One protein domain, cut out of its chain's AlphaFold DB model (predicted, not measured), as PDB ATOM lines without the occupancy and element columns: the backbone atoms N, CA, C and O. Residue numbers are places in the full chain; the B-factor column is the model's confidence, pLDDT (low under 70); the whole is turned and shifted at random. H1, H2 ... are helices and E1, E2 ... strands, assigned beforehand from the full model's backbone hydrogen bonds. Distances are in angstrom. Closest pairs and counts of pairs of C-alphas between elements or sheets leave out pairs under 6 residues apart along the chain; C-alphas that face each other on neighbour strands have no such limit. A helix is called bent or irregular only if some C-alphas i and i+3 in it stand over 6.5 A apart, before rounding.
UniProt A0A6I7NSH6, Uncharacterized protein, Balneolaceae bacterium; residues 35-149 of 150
ATOM      1  N   VAL A  35      59.866  16.277   1.789       96.25
ATOM      2  CA  VAL A  35      59.066  16.614   2.974       96.25
ATOM      3  C   VAL A  35      58.212  17.852   2.745       96.25
ATOM      4  O   VAL A  35      58.643  18.799   2.086       96.25
ATOM      5  N   VAL A  36      57.016  17.856   3.323       96.75
ATOM      6  CA  VAL A  36      56.128  19.025   3.392       96.75
ATOM      7  C   VAL A  36      55.585  19.191   4.808       96.75
ATOM      8  O   VAL A  36      55.456  18.216   5.546       96.75
ATOM      9  N   SER A  37      55.283  20.421   5.213       97.06
ATOM     10  CA  SER A  37      54.699  20.701   6.530       97.06
ATOM     11  C   SER A  37      53.187  20.501   6.532       97.06
ATOM     12  O   SER A  37      52.525  20.663   5.504       97.06
ATOM     13  N   PHE A  38      52.640  20.183   7.703       97.62
ATOM     14  CA  PHE A  38      51.202  20.248   7.929       97.62
ATOM     15  C   PHE A  38      50.759  21.667   8.293       97.62
ATOM     16  O   PHE A  38      51.427  22.387   9.031       97.62
ATOM     17  N   GLU A  39      49.574  22.028   7.823       96.19
ATOM     18  CA  GLU A  39      48.820  23.208   8.216       96.19
ATOM     19  C   GLU A  39      47.621  22.790   9.072       96.19
ATOM     20  O   GLU A  39      46.998  21.755   8.833       96.19
ATOM     21  N   MET A  40      47.263  23.610  10.058       96.25
ATOM     22  CA  MET A  40      46.047  23.427  10.850       96.25
ATOM     23  C   MET A  40      44.876  24.134  10.177       96.25
ATOM     24  O   MET A  40      44.959  25.313   9.838       96.25
ATOM     25  N   LEU A  41      43.764  23.423  10.007       95.06
ATOM     26  CA  LEU A  41      42.573  23.951   9.358       95.06
ATOM     27  C   LEU A  41      41.312  23.510  10.098       95.06
ATOM     28  O   LEU A  41      41.076  22.315  10.265       95.06
ATOM     29  N   VAL A  42      40.449  24.468  10.437       96.56
ATOM     30  CA  VAL A  42      39.073  24.206  10.879       96.56
ATOM     31  C   VAL A  42      38.117  24.564   9.738       96.56
ATOM     32  O   VAL A  42      37.954  25.746   9.425       96.56
ATOM     33  N   PRO A  43      37.498  23.582   9.061       95.12
ATOM     34  CA  PRO A  43      36.633  23.863   7.925       95.12
ATOM     35  C   PRO A  43      35.311  24.477   8.382       95.12
ATOM     36  O   PRO A  43      34.573  23.895   9.180       95.12
ATOM     37  N   VAL A  44      34.988  25.631   7.804       97.06
ATOM     38  CA  VAL A  44      33.726  26.340   8.014       97.06
ATOM     39  C   VAL A  44      33.098  26.616   6.656       97.06
ATOM     40  O   VAL A  44      33.767  27.095   5.743       97.06
ATOM     41  N   SER A  45      31.804  26.346   6.516       97.31
ATOM     42  CA  SER A  45      31.028  26.772   5.347       97.31
ATOM     43  C   SER A  45      29.767  27.504   5.780       97.31
ATOM     44  O   SER A  45      29.086  27.096   6.719       97.31
ATOM     45  N   GLN A  46      29.462  28.608   5.104       97.31
ATOM     46  CA  GLN A  46      28.236  29.362   5.334       97.31
ATOM     47  C   GLN A  46      27.116  28.812   4.451       97.31
ATOM     48  O   GLN A  46      27.308  28.546   3.265       97.31
ATOM     49  N   GLN A  47      25.935  28.652   5.033       96.12
ATOM     50  CA  GLN A  47      24.727  28.253   4.334       96.12
ATOM     51  C   GLN A  47      23.969  29.479   3.792       96.12
ATOM     52  O   GLN A  47      24.057  30.565   4.371       96.12
ATOM     53  N   PRO A  48      23.134  29.321   2.747       96.38
ATOM     54  CA  PRO A  48      22.342  30.421   2.182       96.38
ATOM     55  C   PRO A  48      21.398  31.118   3.175       96.38
ATOM     56  O   PRO A  48      21.039  32.272   2.978       96.38
ATOM     57  N   ASN A  49      20.991  30.429   4.246       94.44
ATOM     58  CA  ASN A  49      20.131  30.968   5.307       94.44
ATOM     59  C   ASN A  49      20.896  31.789   6.370       94.44
ATOM     60  O   ASN A  49      20.309  32.162   7.383       94.44
ATOM     61  N   GLY A  50      22.198  32.034   6.179       95.62
ATOM     62  CA  GLY A  50      23.044  32.789   7.107       95.62
ATOM     63  C   GLY A  50      23.598  31.984   8.286       95.62
ATOM     64  O   GLY A  50      24.338  32.539   9.095       95.62
ATOM     65  N   THR A  51      23.281  30.690   8.389       97.94
ATOM     66  CA  THR A  51      23.870  29.781   9.387       97.94
ATOM     67  C   THR A  51      25.164  29.144   8.877       97.94
ATOM     68  O   THR A  51      25.516  29.284   7.706       97.94
ATOM     69  N   PHE A  52      25.889  28.439   9.744       98.31
ATOM     70  CA  PHE A  52      27.185  27.845   9.429       98.31
ATOM     71  C   PHE A  52      27.198  26.334   9.660       98.31
ATOM     72  O   PHE A  52      26.499  25.808  10.530       98.31
ATOM     73  N   ASN A  53      28.038  25.651   8.887       97.81
ATOM     74  CA  ASN A  53      28.492  24.295   9.154       97.81
ATOM     75  C   ASN A  53      29.958  24.340   9.572       97.81
ATOM     76  O   ASN A  53      30.771  24.957   8.881       97.81
ATOM     77  N   VAL A  54      30.287  23.659  10.665       97.19
ATOM     78  CA  VAL A  54      31.657  23.498  11.157       97.19
ATOM     79  C   VAL A  54      31.939  22.008  11.308       97.19
ATOM     80  O   VAL A  54      31.159  21.283  11.930       97.19
ATOM     81  N   THR A  55      33.036  21.539  10.724       95.44
ATOM     82  CA  THR A  55      33.513  20.148  10.853       95.44
ATOM     83  C   THR A  55      34.812  20.118  11.651       95.44
ATOM     84  O   THR A  55      35.418  21.175  11.815       95.44
ATOM     85  N   ASN A  56      35.260  18.941  12.104       94.44
ATOM     86  CA  ASN A  56      36.516  18.797  12.855       94.44
ATOM     87  C   ASN A  56      37.667  19.636  12.299       94.44
ATOM     88  O   ASN A  56      37.873  19.715  11.080       94.44
ATOM     89  N   GLY A  57      38.486  20.125  13.226       94.56
ATOM     90  CA  GLY A  57      39.852  20.504  12.923       94.56
ATOM     91  C   GLY A  57      40.624  19.351  12.276       94.56
ATOM     92  O   GLY A  57      40.433  18.173  12.600       94.56
ATOM     93  N   ARG A  58      41.500  19.696  11.337       96.12
ATOM     94  CA  ARG A  58      42.385  18.751  10.657       96.12
ATOM     95  C   ARG A  58      43.768  19.342  10.434       96.12
ATOM     96  O   ARG A  58      43.901  20.546  10.225       96.12
ATOM     97  N   PHE A  59      44.759  18.462  10.397       97.56
ATOM     98  CA  PHE A  59      46.067  18.753   9.822       97.56
ATOM     99  C   PHE A  59      46.017  18.441   8.334       97.56
ATOM    100  O   PHE A  59      45.529  17.376   7.958       97.56
ATOM    101  N   ILE A  60      46.491  19.346   7.485       96.19
ATOM    102  CA  ILE A  60      46.510  19.172   6.034       96.19
ATOM    103  C   ILE A  60      47.889  19.495   5.470       96.19
ATOM    104  O   ILE A  60      48.470  20.521   5.789       96.19
ATOM    105  N   ALA A  61      48.419  18.607   4.642       96.31
ATOM    106  CA  ALA A  61      49.664  18.805   3.920       96.31
ATOM    107  C   ALA A  61      49.364  18.864   2.424       96.31
ATOM    108  O   ALA A  61      48.610  18.030   1.912       96.31
ATOM    109  N   TYR A  62      49.967  19.831   1.733       95.06
ATOM    110  CA  TYR A  62      49.814  20.025   0.294       95.06
ATOM    111  C   TYR A  62      51.127  19.757  -0.434       95.06
ATOM    112  O   TYR A  62      52.192  20.172   0.021       95.06
ATOM    113  N   PHE A  63      51.056  19.105  -1.590       93.50
ATOM    114  CA  PHE A  63      52.219  18.870  -2.441       93.50
ATOM    115  C   PHE A  63      51.835  18.763  -3.915       93.50
ATOM    116  O   PHE A  63      50.712  18.419  -4.274       93.50
ATOM    117  N   THR A  64      52.779  19.089  -4.790       90.69
ATOM    118  CA  THR A  64      52.565  19.052  -6.237       90.69
ATOM    119  C   THR A  64      52.636  17.620  -6.761       90.69
ATOM    120  O   THR A  64      53.531  16.855  -6.393       90.69
ATOM    121  N   GLU A  65      51.705  17.271  -7.648       89.69
ATOM    122  CA  GLU A  65      51.748  16.018  -8.399       89.69
ATOM    123  C   GLU A  65      53.026  15.942  -9.246       89.69
ATOM    124  O   GLU A  65      53.406  16.894  -9.929       89.69
ATOM    125  N   ARG A  66      53.692  14.787  -9.219       87.94
ATOM    126  CA  ARG A  66      54.831  14.491 -10.090       87.94
ATOM    127  C   ARG A  66      54.377  13.688 -11.305       87.94
ATOM    128  O   ARG A  66      53.522  12.815 -11.198       87.94
ATOM    129  N   GLN A  67      54.974  13.982 -12.459       85.06
ATOM    130  CA  GLN A  67      54.630  13.324 -13.721       85.06
ATOM    131  C   GLN A  67      54.876  11.814 -13.654       85.06
ATOM    132  O   GLN A  67      55.896  11.374 -13.123       85.06
ATOM    133  N   ASN A  68      53.972  11.042 -14.263       85.38
ATOM    134  CA  ASN A  68      54.048   9.580 -14.361       85.38
ATOM    135  C   ASN A  68      54.075   8.856 -12.999       85.38
ATOM    136  O   ASN A  68      54.676   7.791 -12.885       85.38
ATOM    137  N   ILE A  69      53.439   9.426 -11.971       89.81
ATOM    138  CA  ILE A  69      53.301   8.810 -10.647       89.81
ATOM    139  C   ILE A  69      51.829   8.503 -10.376       89.81
ATOM    140  O   ILE A  69      50.995   9.407 -10.338       89.81
ATOM    141  N   SER A  70      51.509   7.228 -10.149       90.56
ATOM    142  CA  SER A  70      50.153   6.771  -9.814       90.56
ATOM    143  C   SER A  70      49.933   6.603  -8.306       90.56
ATOM    144  O   SER A  70      48.784   6.618  -7.845       90.56
ATOM    145  N   GLN A  71      51.014   6.472  -7.530       94.38
ATOM    146  CA  GLN A  71      50.986   6.212  -6.092       94.38
ATOM    147  C   GLN A  71      52.067   6.989  -5.335       94.38
ATOM    148  O   GLN A  71      53.158   7.246  -5.842       94.38
ATOM    149  N   TYR A  72      51.775   7.310  -4.079       95.44
ATOM    150  CA  TYR A  72      52.708   7.923  -3.143       95.44
ATOM    151  C   TYR A  72      52.739   7.100  -1.857       95.44
ATOM    152  O   TYR A  72      51.692   6.756  -1.311       95.44
ATOM    153  N   GLU A  73      53.936   6.804  -1.364       96.56
ATOM    154  CA  GLU A  73      54.145   6.375   0.014       96.56
ATOM    155  C   GLU A  73      54.272   7.625   0.888       96.56
ATOM    156  O   GLU A  73      55.050   8.532   0.590       96.56
ATOM    157  N   LEU A  74      53.472   7.683   1.946       97.69
ATOM    158  CA  LEU A  74      53.377   8.802   2.871       97.69
ATOM    159  C   LEU A  74      53.769   8.343   4.271       97.69
ATOM    160  O   LEU A  74      53.338   7.276   4.710       97.69
ATOM    161  N   ARG A  75      54.525   9.163   5.001       97.88
ATOM    162  CA  ARG A  75      54.878   8.892   6.397       97.88
ATOM    163  C   ARG A  75      54.806  10.163   7.234       97.88
ATOM    164  O   ARG A  75      55.416  11.172   6.901       97.88
ATOM    165  N   VAL A  76      54.053  10.111   8.331       97.88
ATOM    166  CA  VAL A  76      53.971  11.229   9.280       97.88
ATOM    167  C   VAL A  76      55.226  11.249  10.145       97.88
ATOM    168  O   VAL A  76      55.619  10.220  10.701       97.88
ATOM    169  N   VAL A  77      55.828  12.428  10.269       97.69
ATOM    170  CA  VAL A  77      56.969  12.707  11.140       97.69
ATOM    171  C   VAL A  77      56.511  13.663  12.235       97.69
ATOM    172  O   VAL A  77      55.949  14.727  11.960       97.69
ATOM    173  N   GLN A  78      56.729  13.260  13.481       97.81
ATOM    174  CA  GLN A  78      56.412  14.038  14.674       97.81
ATOM    175  C   GLN A  78      57.497  15.095  14.937       97.81
ATOM    176  O   GLN A  78      58.576  15.070  14.344       97.81
ATOM    177  N   GLU A  79      57.222  16.046  15.827       96.88
ATOM    178  CA  GLU A  79      58.144  17.140  16.164       96.88
ATOM    179  C   GLU A  79      59.470  16.630  16.758       96.88
ATOM    180  O   GLU A  79      60.537  17.182  16.487       96.88
ATOM    181  N   ASP A  80      59.424  15.513  17.487       97.12
ATOM    182  CA  ASP A  80      60.587  14.825  18.060       97.12
ATOM    183  C   ASP A  80      61.371  13.961  17.046       97.12
ATOM    184  O   ASP A  80      62.298  13.249  17.433       97.12
ATOM    185  N   GLN A  81      61.026  14.038  15.752       95.31
ATOM    186  CA  GLN A  81      61.562  13.230  14.646       95.31
ATOM    187  C   GLN A  81      61.160  11.746  14.669       95.31
ATOM    188  O   GLN A  81      61.612  10.976  13.813       95.31
ATOM    189  N   THR A  82      60.280  11.327  15.583       97.31
ATOM    190  CA  THR A  82      59.679   9.993  15.537       97.31
ATOM    191  C   THR A  82      58.837   9.863  14.274       97.31
ATOM    192  O   THR A  82      58.023  10.729  13.943       97.31
ATOM    193  N   LYS A  83      59.020   8.754  13.557       96.94
ATOM    194  CA  LYS A  83      58.293   8.473  12.322       96.94
ATOM    195  C   LYS A  83      57.233   7.405  12.553       96.94
ATOM    196  O   LYS A  83      57.505   6.390  13.191       96.94
ATOM    197  N   GLY A  84      56.037   7.639  12.026       94.94
ATOM    198  CA  GLY A  84      54.987   6.625  11.979       94.94
ATOM    199  C   GLY A  84      55.272   5.540  10.938       94.94
ATOM    200  O   GLY A  84      56.255   5.593  10.197       94.94
ATOM    201  N   GLU A  85      54.364   4.573  10.847       96.06
ATOM    202  CA  GLU A  85      54.371   3.605   9.749       96.06
ATOM    203  C   GLU A  85      54.097   4.304   8.404       96.06
ATOM    204  O   GLU A  85      53.362   5.296   8.365       96.06
ATOM    205  N   PRO A  86      54.692   3.837   7.291       96.06
ATOM    206  CA  PRO A  86      54.358   4.337   5.966       96.06
ATOM    207  C   PRO A  86      52.996   3.811   5.490       96.06
ATOM    208  O   PRO A  86      52.608   2.678   5.775       96.06
ATOM    209  N   PHE A  87      52.304   4.609   4.679       95.12
ATOM    210  CA  PHE A  87      51.035   4.245   4.046       95.12
ATOM    211  C   PHE A  87      51.064   4.580   2.558       95.12
ATOM    212  O   PHE A  87      51.610   5.607   2.164       95.12
ATOM    213  N   ILE A  88      50.438   3.746   1.729       96.19
ATOM    214  CA  ILE A  88      50.369   3.966   0.280       96.19
ATOM    215  C   ILE A  88      49.024   4.593  -0.078       96.19
ATOM    216  O   ILE A  88      47.969   4.070   0.281       96.19
ATOM    217  N   TYR A  89      49.079   5.689  -0.828       95.06
ATOM    218  CA  TYR A  89      47.925   6.374  -1.391       95.06
ATOM    219  C   TYR A  89      48.007   6.402  -2.913       95.06
ATOM    220  O   TYR A  89      49.046   6.709  -3.493       95.06
ATOM    221  N   HIS A  90      46.882   6.136  -3.564       93.44
ATOM    222  CA  HIS A  90      46.721   6.369  -4.992       93.44
ATOM    223  C   HIS A  90      46.485   7.851  -5.268       93.44
ATOM    224  O   HIS A  90      45.836   8.547  -4.485       93.44
ATOM    225  N   LEU A  91      46.937   8.316  -6.433       90.62
ATOM    226  CA  LEU A  91      46.776   9.700  -6.875       90.62
ATOM    227  C   LEU A  91      45.323  10.193  -6.732       90.62
ATOM    228  O   LEU A  91      45.098  11.273  -6.192       90.62
ATOM    229  N   GLN A  92      44.326   9.381  -7.109       90.31
ATOM    230  CA  GLN A  92      42.908   9.776  -7.027       90.31
ATOM    231  C   GLN A  92      42.418  10.029  -5.591       90.31
ATOM    232  O   GLN A  92      41.435  10.736  -5.393       90.31
ATOM    233  N   GLN A  93      43.080   9.457  -4.582       91.69
ATOM    234  CA  GLN A  93      42.726   9.638  -3.170       91.69
ATOM    235  C   GLN A  93      43.306  10.931  -2.586       91.69
ATOM    236  O   GLN A  93      42.834  11.403  -1.554       91.69
ATOM    237  N   LEU A  94      44.327  11.489  -3.237       92.19
ATOM    238  CA  LEU A  94      45.032  12.695  -2.809       92.19
ATOM    239  C   LEU A  94      44.557  13.940  -3.561       92.19
ATOM    240  O   LEU A  94      44.888  15.058  -3.178       92.19
ATOM    241  N   GLN A  95      43.789  13.771  -4.636       87.38
ATOM    242  CA  GLN A  95      43.333  14.884  -5.458       87.38
ATOM    243  C   GLN A  95      42.335  15.787  -4.713       87.38
ATOM    244  O   GLN A  95      41.365  15.345  -4.087       87.38
ATOM    245  N   GLY A  96      42.600  17.093  -4.790       73.00
ATOM    246  CA  GLY A  96      41.636  18.140  -4.478       73.00
ATOM    247  C   GLY A  96      40.702  18.445  -5.655       73.00
ATOM    248  O   GLY A  96      40.661  17.698  -6.634       73.00
ATOM    249  N   PRO A  97      39.917  19.533  -5.575       71.56
ATOM    250  CA  PRO A  97      39.283  20.137  -6.738       71.56
ATOM    251  C   PRO A  97      40.259  20.293  -7.923       71.56
ATOM    252  O   PRO A  97      41.465  20.445  -7.714       71.56
ATOM    253  N   PRO A  98      39.763  20.266  -9.174       60.56
ATOM    254  CA  PRO A  98      40.614  20.368 -10.358       60.56
ATOM    255  C   PRO A  98      41.517  21.610 -10.337       60.56
ATOM    256  O   PRO A  98      41.032  22.722 -10.148       60.56
ATOM    257  N   GLY A  99      42.816  21.419 -10.588       62.38
ATOM    258  CA  GLY A  99      43.813  22.498 -10.612       62.38
ATOM    259  C   GLY A  99      44.472  22.807  -9.263       62.38
ATOM    260  O   GLY A  99      45.297  23.716  -9.201       62.38
ATOM    261  N   GLU A 100      44.143  22.068  -8.202       77.38
ATOM    262  CA  GLU A 100      44.775  22.208  -6.887       77.38
ATOM    263  C   GLU A 100      45.908  21.193  -6.663       77.38
ATOM    264  O   GLU A 100      45.986  20.151  -7.317       77.38
ATOM    265  N   ASN A 101      46.786  21.502  -5.701       88.88
ATOM    266  CA  ASN A 101      47.796  20.568  -5.205       88.88
ATOM    267  C   ASN A 101      47.147  19.283  -4.663       88.88
ATOM    268  O   ASN A 101      46.008  19.288  -4.182       88.88
ATOM    269  N   LEU A 102      47.912  18.190  -4.668       93.44
ATOM    270  CA  LEU A 102      47.555  16.999  -3.907       93.44
ATOM    271  C   LEU A 102      47.505  17.352  -2.424       93.44
ATOM    272  O   LEU A 102      48.292  18.173  -1.946       93.44
ATOM    273  N   ARG A 103      46.581  16.727  -1.699       94.56
ATOM    274  CA  ARG A 103      46.389  16.934  -0.269       94.56
ATOM    275  C   ARG A 103      46.302  15.615   0.477       94.56
ATOM    276  O   ARG A 103      45.580  14.701   0.084       94.56
ATOM    277  N   TYR A 104      46.972  15.568   1.615       95.44
ATOM    278  CA  TYR A 104      46.766  14.555   2.638       95.44
ATOM    279  C   TYR A 104      46.265  15.253   3.896       95.44
ATOM    280  O   TYR A 104      46.811  16.288   4.276       95.44
ATOM    281  N   PHE A 105      45.221  14.726   4.535       94.00
ATOM    282  CA  PHE A 105      44.712  15.306   5.771       94.00
ATOM    283  C   PHE A 105      44.452  14.255   6.841       94.00
ATOM    284  O   PHE A 105      44.028  13.136   6.550       94.00
ATOM    285  N   VAL A 106      44.651  14.660   8.091       94.38
ATOM    286  CA  VAL A 106      44.373  13.865   9.284       94.38
ATOM    287  C   VAL A 106      43.328  14.591  10.114       94.38
ATOM    288  O   VAL A 106      43.496  15.760  10.458       94.38
ATOM    289  N   VAL A 107      42.233  13.897  10.417       93.06
ATOM    290  CA  VAL A 107      41.183  14.389  11.316       93.06
ATOM    291  C   VAL A 107      41.495  13.918  12.730       93.06
ATOM    292  O   VAL A 107      41.768  12.736  12.935       93.06
ATOM    293  N   ILE A 108      41.432  14.833  13.697       86.94
ATOM    294  CA  ILE A 108      41.655  14.504  15.106       86.94
ATOM    295  C   ILE A 108      40.359  14.000  15.744       86.94
ATOM    296  O   ILE A 108      39.295  14.620  15.631       86.94
ATOM    297  N   GLY A 109      40.473  12.866  16.436       84.75
ATOM    298  CA  GLY A 109      39.381  12.251  17.181       84.75
ATOM    299  C   GLY A 109      38.270  11.680  16.299       84.75
ATOM    300  O   GLY A 109      38.472  11.292  15.149       84.75
ATOM    301  N   SER A 110      37.069  11.584  16.872       87.94
ATOM    302  CA  SER A 110      35.880  11.124  16.156       87.94
ATOM    303  C   SER A 110      35.314  12.218  15.250       87.94
ATOM    304  O   SER A 110      35.380  13.410  15.557       87.94
ATOM    305  N   SER A 111      34.720  11.804  14.127       89.62
ATOM    306  CA  SER A 111      34.061  12.725  13.200       89.62
ATOM    307  C   SER A 111      32.880  13.433  13.880       89.62
ATOM    308  O   SER A 111      31.962  12.794  14.395       89.62
ATOM    309  N   ARG A 112      32.924  14.762  13.874       94.19
ATOM    310  CA  ARG A 112      31.988  15.723  14.451       94.19
ATOM    311  C   ARG A 112      31.646  16.762  13.388       94.19
ATOM    312  O   ARG A 112      32.505  17.346  12.730       94.19
ATOM    313  N   THR A 113      30.355  16.999  13.205       95.50
ATOM    314  CA  THR A 113      29.853  18.033  12.298       95.50
ATOM    315  C   THR A 113      28.713  18.766  12.977       95.50
ATOM    316  O   THR A 113      27.701  18.169  13.334       95.50
ATOM    317  N   TYR A 114      28.881  20.072  13.140       96.88
ATOM    318  CA  TYR A 114      27.858  20.977  13.639       96.88
ATOM    319  C   TYR A 114      27.245  21.686  12.447       96.88
ATOM    320  O   TYR A 114      27.963  22.298  11.659       96.88
ATOM    321  N   SER A 115      25.930  21.582  12.292       97.31
ATOM    322  CA  SER A 115      25.219  22.156  11.151       97.31
ATOM    323  C   SER A 115      24.151  23.136  11.599       97.31
ATOM    324  O   SER A 115      23.499  22.922  12.618       97.31
ATOM    325  N   GLY A 116      23.952  24.197  10.820       96.88
ATOM    326  CA  GLY A 116      22.906  25.183  11.082       96.88
ATOM    327  C   GLY A 116      23.168  26.054  12.311       96.88
ATOM    328  O   GLY A 116      22.224  26.588  12.894       96.88
ATOM    329  N   VAL A 117      24.427  26.193  12.734       97.81
ATOM    330  CA  VAL A 117      24.773  26.994  13.915       97.81
ATOM    331  C   VAL A 117      24.826  28.480  13.571       97.81
ATOM    332  O   VAL A 117      25.145  28.868  12.446       97.81
ATOM    333  N   ASN A 118      24.506  29.327  14.545       98.00
ATOM    334  CA  ASN A 118      24.674  30.771  14.406       98.00
ATOM    335  C   ASN A 118      26.157  31.173  14.525       98.00
ATOM    336  O   ASN A 118      27.024  30.350  14.821       98.00
ATOM    337  N   GLU A 119      26.452  32.453  14.301       97.88
ATOM    338  CA  GLU A 119      27.825  32.960  14.304       97.88
ATOM    339  C   GLU A 119      28.538  32.825  15.658       97.88
ATOM    340  O   GLU A 119      29.701  32.426  15.691       97.88
ATOM    341  N   ALA A 120      27.846  33.111  16.765       97.81
ATOM    342  CA  ALA A 120      28.422  32.994  18.105       97.81
ATOM    343  C   ALA A 120      28.849  31.548  18.392       97.81
ATOM    344  O   ALA A 120      30.002  31.291  18.729       97.81
ATOM    345  N   ARG A 121      27.953  30.586  18.138       98.00
ATOM    346  CA  ARG A 121      28.240  29.168  18.347       98.00
ATOM    347  C   ARG A 121      29.301  28.639  17.380       98.00
ATOM    348  O   ARG A 121      30.112  27.810  17.773       98.00
ATOM    349  N   LYS A 122      29.329  29.125  16.132       97.94
ATOM    350  CA  LYS A 122      30.404  28.835  15.167       97.94
ATOM    351  C   LYS A 122      31.770  29.235  15.736       97.94
ATOM    352  O   LYS A 122      32.687  28.431  15.656       97.94
ATOM    353  N   ASN A 123      31.902  30.434  16.311       98.19
ATOM    354  CA  ASN A 123      33.172  30.891  16.888       98.19
ATOM    355  C   ASN A 123      33.619  30.002  18.058       98.19
ATOM    356  O   ASN A 123      34.769  29.581  18.070       98.19
ATOM    357  N   GLU A 124      32.707  29.653  18.972       98.25
ATOM    358  CA  GLU A 124      33.002  28.743  20.094       98.25
ATOM    359  C   GLU A 124      33.509  27.374  19.613       98.25
ATOM    360  O   GLU A 124      34.503  26.864  20.115       98.25
ATOM    361  N   ILE A 125      32.844  26.780  18.615       97.69
ATOM    362  CA  ILE A 125      33.234  25.470  18.068       97.69
ATOM    363  C   ILE A 125      34.582  25.555  17.343       97.69
ATOM    364  O   ILE A 125      35.386  24.629  17.416       97.69
ATOM    365  N   VAL A 126      34.831  26.647  16.610       97.69
ATOM    366  CA  VAL A 126      36.116  26.851  15.929       97.69
ATOM    367  C   VAL A 126      37.248  26.954  16.945       97.69
ATOM    368  O   VAL A 126      38.279  26.323  16.740       97.69
ATOM    369  N   GLU A 127      37.049  27.691  18.037       97.62
ATOM    370  CA  GLU A 127      38.027  27.807  19.121       97.62
ATOM    371  C   GLU A 127      38.290  26.453  19.798       97.62
ATOM    372  O   GLU A 127      39.451  26.084  19.967       97.62
ATOM    373  N   GLU A 128      37.241  25.669  20.080       96.19
ATOM    374  CA  GLU A 128      37.354  24.299  20.609       96.19
ATOM    375  C   GLU A 128      38.230  23.421  19.703       96.19
ATOM    376  O   GLU A 128      39.227  22.852  20.150       96.19
ATOM    377  N   PHE A 129      37.917  23.350  18.405       97.06
ATOM    378  CA  PHE A 129      38.707  22.554  17.463       97.06
ATOM    379  C   PHE A 129      40.125  23.085  17.273       97.06
ATOM    380  O   PHE A 129      41.046  22.301  17.055       97.06
ATOM    381  N   GLN A 130      40.320  24.399  17.334       96.69
ATOM    382  CA  GLN A 130      41.645  24.979  17.205       96.69
ATOM    383  C   GLN A 130      42.517  24.646  18.417       96.69
ATOM    384  O   GLN A 130      43.684  24.309  18.239       96.69
ATOM    385  N   GLN A 131      41.951  24.645  19.623       96.75
ATOM    386  CA  GLN A 131      42.653  24.193  20.818       96.75
ATOM    387  C   GLN A 131      43.057  22.713  20.719       96.75
ATOM    388  O   GLN A 131      44.213  22.380  20.967       96.75
ATOM    389  N   GLU A 132      42.148  21.830  20.296       95.94
ATOM    390  CA  GLU A 132      42.461  20.402  20.115       95.94
ATOM    391  C   GLU A 132      43.596  20.169  19.102       95.94
ATOM    392  O   GLU A 132      44.441  19.284  19.280       95.94
ATOM    393  N   LEU A 133      43.629  20.970  18.030       96.56
ATOM    394  CA  LEU A 133      44.713  20.941  17.053       96.56
ATOM    395  C   LEU A 133      46.031  21.412  17.676       96.56
ATOM    396  O   LEU A 133      47.042  20.730  17.533       96.56
ATOM    397  N   GLU A 134      46.032  22.516  18.420       96.56
ATOM    398  CA  GLU A 134      47.239  23.011  19.094       96.56
ATOM    399  C   GLU A 134      47.812  21.999  20.094       96.56
ATOM    400  O   GLU A 134      49.028  21.819  20.159       96.56
ATOM    401  N   GLU A 135      46.956  21.292  20.833       96.38
ATOM    402  CA  GLU A 135      47.366  20.228  21.758       96.38
ATOM    403  C   GLU A 135      47.995  19.033  21.017       96.38
ATOM    404  O   GLU A 135      48.938  18.409  21.509       96.38
ATOM    405  N   SER A 136      47.529  18.750  19.798       96.12
ATOM    406  CA  SER A 136      47.960  17.599  18.991       96.12
ATOM    407  C   SER A 136      49.088  17.905  17.999       96.12
ATOM    408  O   SER A 136      49.610  16.985  17.373       96.12
ATOM    409  N   LYS A 137      49.487  19.173  17.825       95.94
ATOM    410  CA  LYS A 137      50.391  19.594  16.734       95.94
ATOM    411  C   LYS A 137      51.756  18.915  16.738       95.94
ATOM    412  O   LYS A 137      52.318  18.674  15.675       95.94
ATOM    413  N   HIS A 138      52.260  18.563  17.919       96.31
ATOM    414  CA  HIS A 138      53.546  17.886  18.082       96.31
ATOM    415  C   HIS A 138      53.573  16.506  17.397       96.31
ATOM    416  O   HIS A 138      54.637  16.024  17.018       96.31
ATOM    417  N   LEU A 139      52.407  15.887  17.179       96.44
ATOM    418  CA  LEU A 139      52.267  14.597  16.497       96.44
ATOM    419  C   LEU A 139      52.255  14.714  14.962       96.44
ATOM    420  O   LEU A 139      52.390  13.706  14.271       96.44
ATOM    421  N   TYR A 140      52.078  15.919  14.413       96.56
ATOM    422  CA  TYR A 140      51.862  16.150  12.980       96.56
ATOM    423  C   TYR A 140      52.749  17.290  12.477       96.56
ATOM    424  O   TYR A 140      52.262  18.324  12.026       96.56
ATOM    425  N   HIS A 141      54.068  17.110  12.567       95.44
ATOM    426  CA  HIS A 141      55.035  18.144  12.203       95.44
ATOM    427  C   HIS A 141      55.291  18.186  10.688       95.44
ATOM    428  O   HIS A 141      55.073  19.215  10.042       95.44
ATOM    429  N   LEU A 142      55.711  17.059  10.104       97.69
ATOM    430  CA  LEU A 142      56.006  16.933   8.673       97.69
ATOM    431  C   LEU A 142      55.348  15.686   8.077       97.69
ATOM    432  O   LEU A 142      55.044  14.714   8.770       97.69
ATOM    433  N   LEU A 143      55.182  15.711   6.761       98.19
ATOM    434  CA  LEU A 143      54.833  14.567   5.937       98.19
ATOM    435  C   LEU A 143      56.003  14.264   5.001       98.19
ATOM    436  O   LEU A 143      56.338  15.077   4.139       98.19
ATOM    437  N   GLU A 144      56.603  13.090   5.163       97.88
ATOM    438  CA  GLU A 144      57.500  12.495   4.175       97.88
ATOM    439  C   GLU A 144      56.666  11.917   3.034       97.88
ATOM    440  O   GLU A 144      55.695  11.188   3.258       97.88
ATOM    441  N   VAL A 145      57.036  12.269   1.808       96.69
ATOM    442  CA  VAL A 145      56.341  11.905   0.579       96.69
ATOM    443  C   VAL A 145      57.339  11.262  -0.367       96.69
ATOM    444  O   VAL A 145      58.304  11.885  -0.818       96.69
ATOM    445  N   LYS A 146      57.074  10.010  -0.721       95.44
ATOM    446  CA  LYS A 146      57.875   9.242  -1.665       95.44
ATOM    447  C   LYS A 146      57.010   8.829  -2.857       95.44
ATOM    448  O   LYS A 146      56.128   7.984  -2.713       95.44
ATOM    449  N   PRO A 147      57.246   9.404  -4.045       93.50
ATOM    450  CA  PRO A 147      56.599   8.949  -5.268       93.50
ATOM    451  C   PRO A 147      56.982   7.498  -5.566       93.50
ATOM    452  O   PRO A 147      58.163   7.150  -5.528       93.50
ATOM    453  N   LEU A 148      55.998   6.662  -5.887       90.44
ATOM    454  CA  LEU A 148      56.224   5.286  -6.314       90.44
ATOM    455  C   LEU A 148      56.070   5.224  -7.837       90.44
ATOM    456  O   LEU A 148      55.027   5.593  -8.378       90.44
ATOM    457  N   ARG A 149      57.137   4.809  -8.526       78.00
ATOM    458  CA  ARG A 149      57.099   4.521  -9.964       78.00
ATOM    459  C   ARG A 149      56.595   3.092 -10.152       78.00
ATOM    460  O   ARG A 149      57.014   2.208  -9.403       78.00
TER     461      ARG A 149
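AT A GLANCE: This is residues 35 to 149 of the 150 residues of an uncharacterized protein of Balneolaceae bacterium (UniProt A0A6I7NSH6). A ribbon of three antiparallel strands, bent where the sheet E3 E4 E9 gives way to the sheet E2 E5 E8, runs along the length of the domain, and the long helix H2 packs over both sheets. At one end the strongly twisted sheet E1 E10 E6 E7 is partly face to face with E2 E5 E8, their strands crossed. The 115 printed residues hold, in order, E1 E2 E3 E4 E5 E6 E7 H1 E8 E9 H2 E10, ten strands and two helices, class mixed. The whole is only just compact, close to loose, with a radius of gyration of the C-alphas of 16.0 A, and flat, 48 by 35 by 19 A.

IN THESE COORDINATES: Find C-alpha 35 at (59.066, 16.614, 2.974), where E1, residues 35 to 37, begins. Next come E2, 39 to 41; E3, 44 to 46; E4, 52 to 55; E5, 58 to 63, 16.4 A long; E6, 71 to 77, 19.4 A; and E7, 87 to 90. H1, 91 to 94, follows directly, then E8, 102 to 107, 16.7 A, and E9, 113 to 117. At C-alpha 119, (27.825, 32.960, 14.304), H2 begins and runs 30.6 A to residue 139. E10, 142 to 148, 19.0 A, ends at C-alpha 148, (56.224, 5.286, -6.314).

HOW THE PARTS SIT: Start at E5, the inner strand of E2 E5 E8: N 39 and O 60 join E2 to it at 2.8 A, within hydrogen-bond range, as do N 61 and O 104 for E8 at 2.8 A. This sheet and E1 E10 E6 E7 form a sandwich, two sheets face to face, 10.4 A centre to centre, strands at 47 degrees. There look for N 143 and O 36, 2.8 A, between E1 and E10; N 75 and O 144, 2.9 A, between E6 and E10; and N 74 and O 87, 2.8 A, in the hairpin E6 and E7. H1 stands at the level of E2 E5 E8 and only grazes the other sheet. E1 runs on into E2 at 39 degrees, E2 into E3 at 40 and E4 into E5 at 79. In E3 E4 E9, the hairpin E3 and E4 has N 53 and O 45 at 2.8 A, and E4 and E9 have N 54 and O 114 at 2.9 A. H2 makes two layers, a helix on one face of a sheet, with each of two sheets: over E4, 9.5 A high, along the strands at 17 degrees on the local plane, and over E5 and, only just, with 3 C-alphas, E2, 7.4 A high, slantwise at 42 degrees on the local plane. Its closest C-alphas to E4 are those of Lys 122 and Phe 52, 6.7 A. H2 has a kink of 25 degrees near residue 133 and is irregular, C-alphas 135 and 138 being 7.6 A apart; 15 of its 17 O i to N i+4 pairs are within range, while H1 is too short for one.

THE WHOLE: The farthest C-alphas, those of Ala 120 and Arg 149, are 49.2 A apart. The printed part has no cut, and no link is long. Mean pLDDT of the printed part is 93.8; residues 98 to 99 are under 70.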